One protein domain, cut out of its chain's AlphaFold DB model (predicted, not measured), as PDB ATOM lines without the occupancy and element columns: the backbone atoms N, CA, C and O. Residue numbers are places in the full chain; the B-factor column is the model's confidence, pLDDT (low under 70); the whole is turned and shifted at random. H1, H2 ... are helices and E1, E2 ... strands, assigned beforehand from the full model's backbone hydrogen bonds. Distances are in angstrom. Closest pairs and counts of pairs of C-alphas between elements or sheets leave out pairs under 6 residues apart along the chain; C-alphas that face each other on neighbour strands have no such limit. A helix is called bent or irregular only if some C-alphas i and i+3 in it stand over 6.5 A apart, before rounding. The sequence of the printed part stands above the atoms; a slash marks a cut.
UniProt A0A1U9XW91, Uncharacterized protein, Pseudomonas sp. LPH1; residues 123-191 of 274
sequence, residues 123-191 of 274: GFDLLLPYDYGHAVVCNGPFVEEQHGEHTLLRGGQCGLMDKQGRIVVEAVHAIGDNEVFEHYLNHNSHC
ATOM      1  N   GLY A 123      25.514  18.301 -55.242       97.06
ATOM      2  CA  GLY A 123      24.970  18.230 -56.597       97.06
ATOM      3  C   GLY A 123      23.488  17.857 -56.677       97.06
ATOM      4  O   GLY A 123      23.030  17.567 -57.781       97.06
ATOM      5  N   PHE A 124      22.779  17.891 -55.546       98.00
ATOM      6  CA  PHE A 124      21.337  17.673 -55.436       98.00
ATOM      7  C   PHE A 124      20.549  18.968 -55.654       98.00
ATOM      8  O   PHE A 124      21.066  20.059 -55.404       98.00
ATOM      9  N   ASP A 125      19.299  18.837 -56.100       97.31
ATOM     10  CA  ASP A 125      18.405  19.974 -56.360       97.31
ATOM     11  C   ASP A 125      17.984  20.699 -55.070       97.31
ATOM     12  O   ASP A 125      17.771  21.911 -55.077       97.31
ATOM     13  N   LEU A 126      17.868  19.962 -53.961       96.44
ATOM     14  CA  LEU A 126      17.453  20.479 -52.660       96.44
ATOM     15  C   LEU A 126      18.318  19.904 -51.535       96.44
ATOM     16  O   LEU A 126      18.537  18.692 -51.457       96.44
ATOM     17  N   LEU A 127      18.743  20.784 -50.626       97.38
ATOM     18  CA  LEU A 127      19.406  20.449 -49.368       97.38
ATOM     19  C   LEU A 127      18.538  20.928 -48.194       97.38
ATOM     20  O   LEU A 127      18.145  22.100 -48.135       97.38
ATOM     21  N   LEU A 128      18.253  20.044 -47.239       95.25
ATOM     22  CA  LEU A 128      17.741  20.454 -45.926       95.25
ATOM     23  C   LEU A 128      18.905  20.870 -45.009       95.25
ATOM     24  O   LEU A 128      20.060  20.569 -45.334       95.25
ATOM     25  N   PRO A 129      18.639  21.595 -43.900       95.44
ATOM     26  CA  PRO A 129      19.684  21.983 -42.959       95.44
ATOM     27  C   PRO A 129      20.530  20.789 -42.517       95.44
ATOM     28  O   PRO A 129      20.025  19.674 -42.373       95.44
ATOM     29  N   TYR A 130      21.817  21.041 -42.296       96.50
ATOM     30  CA  TYR A 130      22.712  20.038 -41.743       96.50
ATOM     31  C   TYR A 130      22.417  19.875 -40.249       96.50
ATOM     32  O   TYR A 130      22.492  20.843 -39.500       96.50
ATOM     33  N   ASP A 131      22.059  18.678 -39.804       93.81
ATOM     34  CA  ASP A 131      21.695  18.410 -38.417       93.81
ATOM     35  C   ASP A 131      21.939  16.945 -38.053       93.81
ATOM     36  O   ASP A 131      21.934  16.053 -38.906       93.81
ATOM     37  N   TYR A 132      22.155  16.674 -36.770       93.31
ATOM     38  CA  TYR A 132      22.432  15.330 -36.263       93.31
ATOM     39  C   TYR A 132      23.610  14.627 -36.963       93.31
ATOM     40  O   TYR A 132      23.621  13.399 -37.117       93.31
ATOM     41  N   GLY A 133      24.611  15.389 -37.408       94.06
ATOM     42  CA  GLY A 133      25.739  14.875 -38.178       94.06
ATOM     43  C   GLY A 133      25.424  14.495 -39.629       94.06
ATOM     44  O   GLY A 133      26.269  13.843 -40.241       94.06
ATOM     45  N   HIS A 134      24.273  14.882 -40.186       96.12
ATOM     46  CA  HIS A 134      23.835  14.524 -41.542       96.12
ATOM     47  C   HIS A 134      23.052  15.664 -42.218       96.12
ATOM     48  O   HIS A 134      22.710  16.661 -41.596       96.12
ATOM     49  N   ALA A 135      22.715  15.513 -43.496       96.19
ATOM     50  CA  ALA A 135      21.720  16.339 -44.173       96.19
ATOM     51  C   ALA A 135      20.833  15.486 -45.079       96.19
ATOM     52  O   ALA A 135      21.313  14.544 -45.718       96.19
ATOM     53  N   VAL A 136      19.550  15.842 -45.173       96.38
ATOM     54  CA  VAL A 136      18.674  15.289 -46.212       96.38
ATOM     55  C   VAL A 136      19.000  15.976 -47.533       96.38
ATOM     56  O   VAL A 136      19.025  17.207 -47.620       96.38
ATOM     57  N   VAL A 137      19.238  15.168 -48.561       97.69
ATOM     58  CA  VAL A 137      19.560  15.617 -49.918       97.69
ATOM     59  C   VAL A 137      18.552  15.029 -50.890       97.69
ATOM     60  O   VAL A 137      18.240  13.842 -50.793       97.69
ATOM     61  N   CYS A 138      18.015  15.845 -51.796       97.81
ATOM     62  CA  CYS A 138      16.904  15.445 -52.653       97.81
ATOM     63  C   CYS A 138      17.066  15.905 -54.101       97.81
ATOM     64  O   CYS A 138      17.489  17.031 -54.357       97.81
ATOM     65  N   ASN A 139      16.634  15.062 -55.038       97.88
ATOM     66  CA  ASN A 139      16.391  15.446 -56.428       97.88
ATOM     67  C   ASN A 139      14.893  15.475 -56.726       97.88
ATOM     68  O   ASN A 139      14.113  14.760 -56.093       97.88
ATOM     69  N   GLY A 140      14.497  16.303 -57.688       95.38
ATOM     70  CA  GLY A 140      13.109  16.415 -58.116       95.38
ATOM     71  C   GLY A 140      12.561  15.150 -58.805       95.38
ATOM     72  O   GLY A 140      13.280  14.174 -59.026       95.38
ATOM     73  N   PRO A 141      11.275  15.170 -59.196       95.38
ATOM     74  CA  PRO A 141      10.377  16.323 -59.150       95.38
ATOM     75  C   PRO A 141       9.762  16.543 -57.762       95.38
ATOM     76  O   PRO A 141       9.363  15.590 -57.096       95.38
ATOM     77  N   PHE A 142       9.624  17.810 -57.373       94.31
ATOM     78  CA  PHE A 142       8.903  18.215 -56.166       94.31
ATOM     79  C   PHE A 142       7.514  18.752 -56.511       94.31
ATOM     80  O   PHE A 142       7.292  19.287 -57.599       94.31
ATOM     81  N   VAL A 143       6.592  18.626 -55.565       91.44
ATOM     82  CA  VAL A 143       5.274  19.262 -55.596       91.44
ATOM     83  C   VAL A 143       5.183  20.210 -54.410       91.44
ATOM     84  O   VAL A 143       5.411  19.799 -53.275       91.44
ATOM     85  N   GLU A 144       4.863  21.470 -54.682       91.31
ATOM     86  CA  GLU A 144       4.582  22.465 -53.651       91.31
ATOM     87  C   GLU A 144       3.133  22.348 -53.174       91.31
ATOM     88  O   GLU A 144       2.190  22.358 -53.970       91.31
ATOM     89  N   GLU A 145       2.954  22.276 -51.861       88.25
ATOM     90  CA  GLU A 145       1.661  22.262 -51.186       88.25
ATOM     91  C   GLU A 145       1.568  23.471 -50.253       88.25
ATOM     92  O   GLU A 145       2.383  23.648 -49.349       88.25
ATOM     93  N   GLN A 146       0.560  24.317 -50.458       90.06
ATOM     94  CA  GLN A 146       0.317  25.476 -49.598       90.06
ATOM     95  C   GLN A 146      -0.348  25.040 -48.286       90.06
ATOM     96  O   GLN A 146      -1.414  24.425 -48.283       90.06
ATOM     97  N   HIS A 147       0.260  25.417 -47.168       83.69
ATOM     98  CA  HIS A 147      -0.179  25.148 -45.804       83.69
ATOM     99  C   HIS A 147      -0.202  26.449 -44.993       83.69
ATOM    100  O   HIS A 147       0.685  26.734 -44.188       83.69
ATOM    101  N   GLY A 148      -1.255  27.244 -45.195       87.94
ATOM    102  CA  GLY A 148      -1.376  28.556 -44.560       87.94
ATOM    103  C   GLY A 148      -0.321  29.519 -45.101       87.94
ATOM    104  O   GLY A 148      -0.289  29.765 -46.301       87.94
ATOM    105  N   GLU A 149       0.527  30.049 -44.219       84.56
ATOM    106  CA  GLU A 149       1.655  30.922 -44.582       84.56
ATOM    107  C   GLU A 149       2.909  30.138 -45.013       84.56
ATOM    108  O   GLU A 149       3.894  30.733 -45.446       84.56
ATOM    109  N   HIS A 150       2.886  28.804 -44.912       80.81
ATOM    110  CA  HIS A 150       4.015  27.943 -45.260       80.81
ATOM    111  C   HIS A 150       3.753  27.168 -46.549       80.81
ATOM    112  O   HIS A 150       2.638  26.725 -46.807       80.81
ATOM    113  N   THR A 151       4.802  26.934 -47.334       84.12
ATOM    114  CA  THR A 151       4.780  25.987 -48.455       84.12
ATOM    115  C   THR A 151       5.556  24.742 -48.051       84.12
ATOM    116  O   THR A 151       6.707  24.837 -47.630       84.12
ATOM    117  N   LEU A 152       4.926  23.575 -48.153       85.62
ATOM    118  CA  LEU A 152       5.588  22.288 -47.981       85.62
ATOM    119  C   LEU A 152       5.992  21.743 -49.347       85.62
ATOM    120  O   LEU A 152       5.252  21.877 -50.317       85.62
ATOM    121  N   LEU A 153       7.147  21.088 -49.412       89.06
ATOM    122  CA  LEU A 153       7.524  20.277 -50.563       89.06
ATOM    123  C   LEU A 153       7.138  18.821 -50.302       89.06
ATOM    124  O   LEU A 153       7.292  18.324 -49.184       89.06
ATOM    125  N   ARG A 154       6.644  18.142 -51.339       88.56
ATOM    126  CA  ARG A 154       6.347  16.701 -51.383       88.56
ATOM    127  C   ARG A 154       7.001  16.045 -52.594       88.56
ATOM    128  O   ARG A 154       7.289  16.708 -53.591       88.56
ATOM    129  N   GLY A 155       7.178  14.727 -52.533       90.44
ATOM    130  CA  GLY A 155       7.750  13.938 -53.626       90.44
ATOM    131  C   GLY A 155       9.279  13.955 -53.641       90.44
ATOM    132  O   GLY A 155       9.913  13.922 -52.592       90.44
ATOM    133  N   GLY A 156       9.876  13.978 -54.829       94.50
ATOM    134  CA  GLY A 156      11.321  13.880 -55.004       94.50
ATOM    135  C   GLY A 156      11.916  12.521 -54.622       94.50
ATOM    136  O   GLY A 156      11.220  11.578 -54.247       94.50
ATOM    137  N   GLN A 157      13.235  12.442 -54.764       97.44
ATOM    138  CA  GLN A 157      14.077  11.307 -54.412       97.44
ATOM    139  C   GLN A 157      15.127  11.776 -53.409       97.44
ATOM    140  O   GLN A 157      16.079  12.466 -53.774       97.44
ATOM    141  N   CYS A 158      14.909  11.432 -52.146       97.50
ATOM    142  CA  CYS A 158      15.615  11.940 -50.982       97.50
ATOM    143  C   CYS A 158      16.346  10.833 -50.233       97.50
ATOM    144  O   CYS A 158      15.856   9.706 -50.124       97.50
ATOM    145  N   GLY A 159      17.514  11.180 -49.702       96.94
ATOM    146  CA  GLY A 159      18.369  10.314 -48.895       96.94
ATOM    147  C   GLY A 159      19.098  11.113 -47.818       96.94
ATOM    148  O   GLY A 159      18.893  12.321 -47.693       96.94
ATOM    149  N   LEU A 160      19.970  10.447 -47.063       96.69
ATOM    150  CA  LEU A 160      20.830  11.092 -46.067       96.69
ATOM    151  C   LEU A 160      22.277  11.105 -46.539       96.69
ATOM    152  O   LEU A 160      22.791  10.099 -47.031       96.69
ATOM    153  N   MET A 161      22.935  12.237 -46.324       97.00
ATOM    154  CA  MET A 161      24.346  12.453 -46.607       97.00
ATOM    155  C   MET A 161      25.086  12.853 -45.328       97.00
ATOM    156  O   MET A 161      24.555  13.617 -44.528       97.00
ATOM    157  N   ASP A 162      26.308  12.363 -45.133       94.94
ATOM    158  CA  ASP A 162      27.168  12.767 -44.012       94.94
ATOM    159  C   ASP A 162      28.109  13.945 -44.347       94.94
ATOM    160  O   ASP A 162      28.147  14.447 -45.475       94.94
ATOM    161  N   LYS A 163      28.928  14.373 -43.371       91.94
ATOM    162  CA  LYS A 163      29.858  15.515 -43.512       91.94
ATOM    163  C   LYS A 163      31.005  15.255 -44.488       91.94
ATOM    164  O   LYS A 163      31.750  16.176 -44.805       91.94
ATOM    165  N   GLN A 164      31.197  14.010 -44.923       92.31
ATOM    166  CA  GLN A 164      32.180  13.635 -45.937       92.31
ATOM    167  C   GLN A 164      31.556  13.582 -47.340       92.31
ATOM    168  O   GLN A 164      32.254  13.266 -48.304       92.31
ATOM    169  N   GLY A 165      30.258  13.873 -47.468       94.81
ATOM    170  CA  GLY A 165      29.527  13.797 -48.727       94.81
ATOM    171  C   GLY A 165      29.107  12.377 -49.114       94.81
ATOM    172  O   GLY A 165      28.739  12.143 -50.264       94.81
ATOM    173  N   ARG A 166      29.183  11.404 -48.196       94.94
ATOM    174  CA  ARG A 166      28.771  10.019 -48.467       94.94
ATOM    175  C   ARG A 166      27.263   9.897 -48.296       94.94
ATOM    176  O   ARG A 166      26.722  10.363 -47.299       94.94
ATOM    177  N   ILE A 167      26.603   9.227 -49.238       96.38
ATOM    178  CA  ILE A 167      25.190   8.861 -49.118       96.38
ATOM    179  C   ILE A 167      25.084   7.640 -48.203       96.38
ATOM    180  O   ILE A 167      25.582   6.567 -48.540       96.38
ATOM    181  N   VAL A 168      24.472   7.831 -47.038       95.12
ATOM    182  CA  VAL A 168      24.344   6.817 -45.976       95.12
ATOM    183  C   VAL A 168      22.947   6.199 -45.918       95.12
ATOM    184  O   VAL A 168      22.785   5.076 -45.450       95.12
ATOM    185  N   VAL A 169      21.955   6.903 -46.465       94.69
ATOM    186  CA  VAL A 169      20.647   6.356 -46.839       94.69
ATOM    187  C   VAL A 169      20.414   6.728 -48.293       94.69
ATOM    188  O   VAL A 169      20.527   7.903 -48.642       94.69
ATOM    189  N   GLU A 170      20.128   5.735 -49.136       95.94
ATOM    190  CA  GLU A 170      19.967   5.927 -50.578       95.94
ATOM    191  C   GLU A 170      18.877   6.961 -50.893       95.94
ATOM    192  O   GLU A 170      17.840   7.020 -50.230       95.94
ATOM    193  N   ALA A 171      19.108   7.780 -51.923       96.75
ATOM    194  CA  ALA A 171      18.181   8.825 -52.330       96.75
ATOM    195  C   ALA A 171      17.006   8.266 -53.149       96.75
ATOM    196  O   ALA A 171      16.926   8.474 -54.355       96.75
ATOM    197  N   VAL A 172      16.120   7.511 -52.498       95.81
ATOM    198  CA  VAL A 172      14.961   6.840 -53.126       95.81
ATOM    199  C   VAL A 172      13.642   7.088 -52.390       95.81
ATOM    200  O   VAL A 172      12.595   6.635 -52.849       95.81
ATOM    201  N   HIS A 173      13.681   7.803 -51.264       95.50
ATOM    202  CA  HIS A 173      12.519   8.079 -50.418       95.50
ATOM    203  C   HIS A 173      11.894   9.432 -50.767       95.50
ATOM    204  O   HIS A 173      12.588  10.311 -51.272       95.50
ATOM    205  N   ALA A 174      10.605   9.639 -50.504       92.62
ATOM    206  CA  ALA A 174      10.001  10.948 -50.735       92.62
ATOM    207  C   ALA A 174      10.363  11.930 -49.609       92.62
ATOM    208  O   ALA A 174      10.532  11.548 -48.448       92.62
ATOM    209  N   ILE A 175      10.421  13.225 -49.920       88.06
ATOM    210  CA  ILE A 175      10.481  14.260 -48.889       88.06
ATOM    211  C   ILE A 175       9.196  14.201 -48.047       88.06
ATOM    212  O   ILE A 175       8.074  14.260 -48.564       88.06
ATOM    213  N   GLY A 176       9.364  14.040 -46.735       77.25
ATOM    214  CA  GLY A 176       8.272  13.801 -45.793       77.25
ATOM    215  C   GLY A 176       8.086  12.341 -45.364       77.25
ATOM    216  O   GLY A 176       7.353  12.123 -44.400       77.25
ATOM    217  N   ASP A 177       8.774  11.369 -45.981       81.88
ATOM    218  CA  ASP A 177       8.895   9.993 -45.459       81.88
ATOM    219  C   ASP A 177       9.888   9.955 -44.283       81.88
ATOM    220  O   ASP A 177      10.921   9.281 -44.301       81.88
ATOM    221  N   ASN A 178       9.582  10.730 -43.242       83.56
ATOM    222  CA  ASN A 178      10.514  11.007 -42.156       83.56
ATOM    223  C   ASN A 178      10.868   9.749 -41.356       83.56
ATOM    224  O   ASN A 178      11.947   9.699 -40.790       83.56
ATOM    225  N   GLU A 179      10.021   8.715 -41.333       90.31
ATOM    226  CA  GLU A 179      10.273   7.500 -40.547       90.31
ATOM    227  C   GLU A 179      11.616   6.841 -40.895       90.31
ATOM    228  O   GLU A 179      12.350   6.445 -39.993       90.31
ATOM    229  N   VAL A 180      11.983   6.781 -42.180       90.00
ATOM    230  CA  VAL A 180      13.254   6.172 -42.608       90.00
ATOM    231  C   VAL A 180      14.447   7.005 -42.137       90.00
ATOM    232  O   VAL A 180      15.421   6.458 -41.614       90.00
ATOM    233  N   PHE A 181      14.369   8.326 -42.297       92.12
ATOM    234  CA  PHE A 181      15.447   9.230 -41.903       92.12
ATOM    235  C   PHE A 181      15.584   9.300 -40.384       92.12
ATOM    236  O   PHE A 181      16.681   9.107 -39.869       92.12
ATOM    237  N   GLU A 182      14.480   9.472 -39.662       90.88
ATOM    238  CA  GLU A 182      14.433   9.458 -38.199       90.88
ATOM    239  C   GLU A 182      14.944   8.130 -37.643       90.88
ATOM    240  O   GLU A 182      15.740   8.115 -36.706       90.88
ATOM    241  N   HIS A 183      14.555   6.996 -38.238       89.94
ATOM    242  CA  HIS A 183      15.081   5.697 -37.834       89.94
ATOM    243  C   HIS A 183      16.604   5.651 -37.978       89.94
ATOM    244  O   HIS A 183      17.290   5.265 -37.033       89.94
ATOM    245  N   TYR A 184      17.155   6.078 -39.114       90.88
ATOM    246  CA  TYR A 184      18.605   6.115 -39.293       90.88
ATOM    247  C   TYR A 184      19.278   7.066 -38.291       90.88
ATOM    248  O   TYR A 184      20.232   6.669 -37.616       90.88
ATOM    249  N   LEU A 185      18.779   8.296 -38.155       90.06
ATOM    250  CA  LEU A 185      19.352   9.310 -37.271       90.06
ATOM    251  C   LEU A 185      19.333   8.838 -35.814       90.06
ATOM    252  O   LEU A 185      20.373   8.843 -35.165       90.06
ATOM    253  N   ASN A 186      18.226   8.289 -35.318       86.00
ATOM    254  CA  ASN A 186      18.131   7.799 -33.939       86.00
ATOM    255  C   ASN A 186      19.252   6.817 -33.544       86.00
ATOM    256  O   ASN A 186      19.699   6.836 -32.397       86.00
ATOM    257  N   HIS A 187      19.759   6.024 -34.492       84.06
ATOM    258  CA  HIS A 187      20.828   5.048 -34.256       84.06
ATOM    259  C   HIS A 187      22.237   5.562 -34.600       84.06
ATOM    260  O   HIS A 187      23.226   4.990 -34.134       84.06
ATOM    261  N   ASN A 188      22.348   6.616 -35.415       89.75
ATOM    262  CA  ASN A 188      23.616   7.028 -36.026       89.75
ATOM    263  C   ASN A 188      23.982   8.510 -35.829       89.75
ATOM    264  O   ASN A 188      25.079   8.900 -36.226       89.75
ATOM    265  N   SER A 189      23.117   9.337 -35.225       89.06
ATOM    266  CA  SER A 189      23.390  10.770 -35.029       89.06
ATOM    267  C   SER A 189      24.743  10.996 -34.364       89.06
ATOM    268  O   SER A 189      25.050  10.349 -33.360       89.06
ATOM    269  N   HIS A 190      25.512  11.942 -34.908       89.81
ATOM    270  CA  HIS A 190      26.814  12.382 -34.384       89.81
ATOM    271  C   HIS A 190      27.896  11.295 -34.262       89.81
ATOM    272  O   HIS A 190      28.969  11.573 -33.726       89.81
ATOM    273  N   CYS A 191      27.664  10.093 -34.791       91.19
ATOM    274  CA  CYS A 191      28.670   9.042 -34.886       91.19
ATOM    275  C   CYS A 191      29.133   8.845 -36.337       91.19
ATOM    276  O   CYS A 191      28.389   9.151 -37.273       91.19
TER     277      CYS A 191
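What this domain is: This is residues 123 to 191 of the 274 residues of an uncharacterized protein of Pseudomonas sp. LPH1 (UniProt A0A1U9XW91). Picture a long, bent and twisted sheet of three antiparallel strands, with the helix H1 over one face. The hairpin of E1 and E2 runs past E3 as a two-stranded arm that ends at residues 148 to 149, while H1 packs towards the other end of the sheet; before E1, residues 126 to 127 pair beside it at the sheet's edge. The printed part has 69 residues, with named elements in the order E1, E2, E3, H1, and the sheet's order is E1, E2, E3. The class is mixed, helices and strands. The whole is compact, with a radius of gyration of the C-alphas of 12.1 A, yet elongated, spanning 37 by 23 by 17 A.

Where its parts are: Begin at Gly 123 and read on to residues 126 to 127, which pair antiparallel with residues 137 to 138 of E1. Find C-alpha 134 at (23.835, 14.524, -41.542); from there E1, residues 134 to 147, covers 26.6 A and bends by 101 degrees at residue 141. E2, residues 150 to 162, starts with C-alpha 150 at (4.015, 27.943, -45.260), covers 27.7 A and bends by 91 degrees at residue 156. E3, residues 167 to 175, covers 15.7 A and bends by 80 degrees at residue 172. H1, residues 178 to 188, covers 15.0 A and ends with C-alpha 188 at (23.616, 7.028, -36.026).

How they stand to each other: Look first at the sheet, a meander, each strand the antiparallel neighbour of the one before. E1 and E2 form a hairpin, their directions 165 degrees apart; N 135 and O 161 are 2.8 A apart and N 147 and O 150 are 2.7 A apart, both within hydrogen-bond range. E2 and E3 form a second hairpin, at 162 degrees, with N 158 and O 173 within hydrogen-bond range at 2.7 A. E1 and E3 are the edge strands. H1 is on the sheet at a height of 9.3 A. Dropped onto the local plane, 8 of its 11 C-alphas fall on E2 and 2 on E3; it lies over E2 and only just not over E3. On the local plane its line and that of E2 stand at 32 degrees, only just slantwise to the strands. Its closest C-alphas to E2 are those of Phe 181 and Leu 160, 7.1 A apart. E1 and H1 are near each other, with 5 pairs of C-alphas within 10 A. In H1, 6 of 7 O i to N i+4 pairs are within hydrogen-bond range.

The domain as a whole: The two C-alphas farthest apart are those of Gly 148 and Cys 191, at 37.1 A. The printed part has no cut, and the links E1 to E2, E2 to E3 and E3 to H1 are tight. The mean pLDDT of the printed part is 92.2, and no printed residue is under 70.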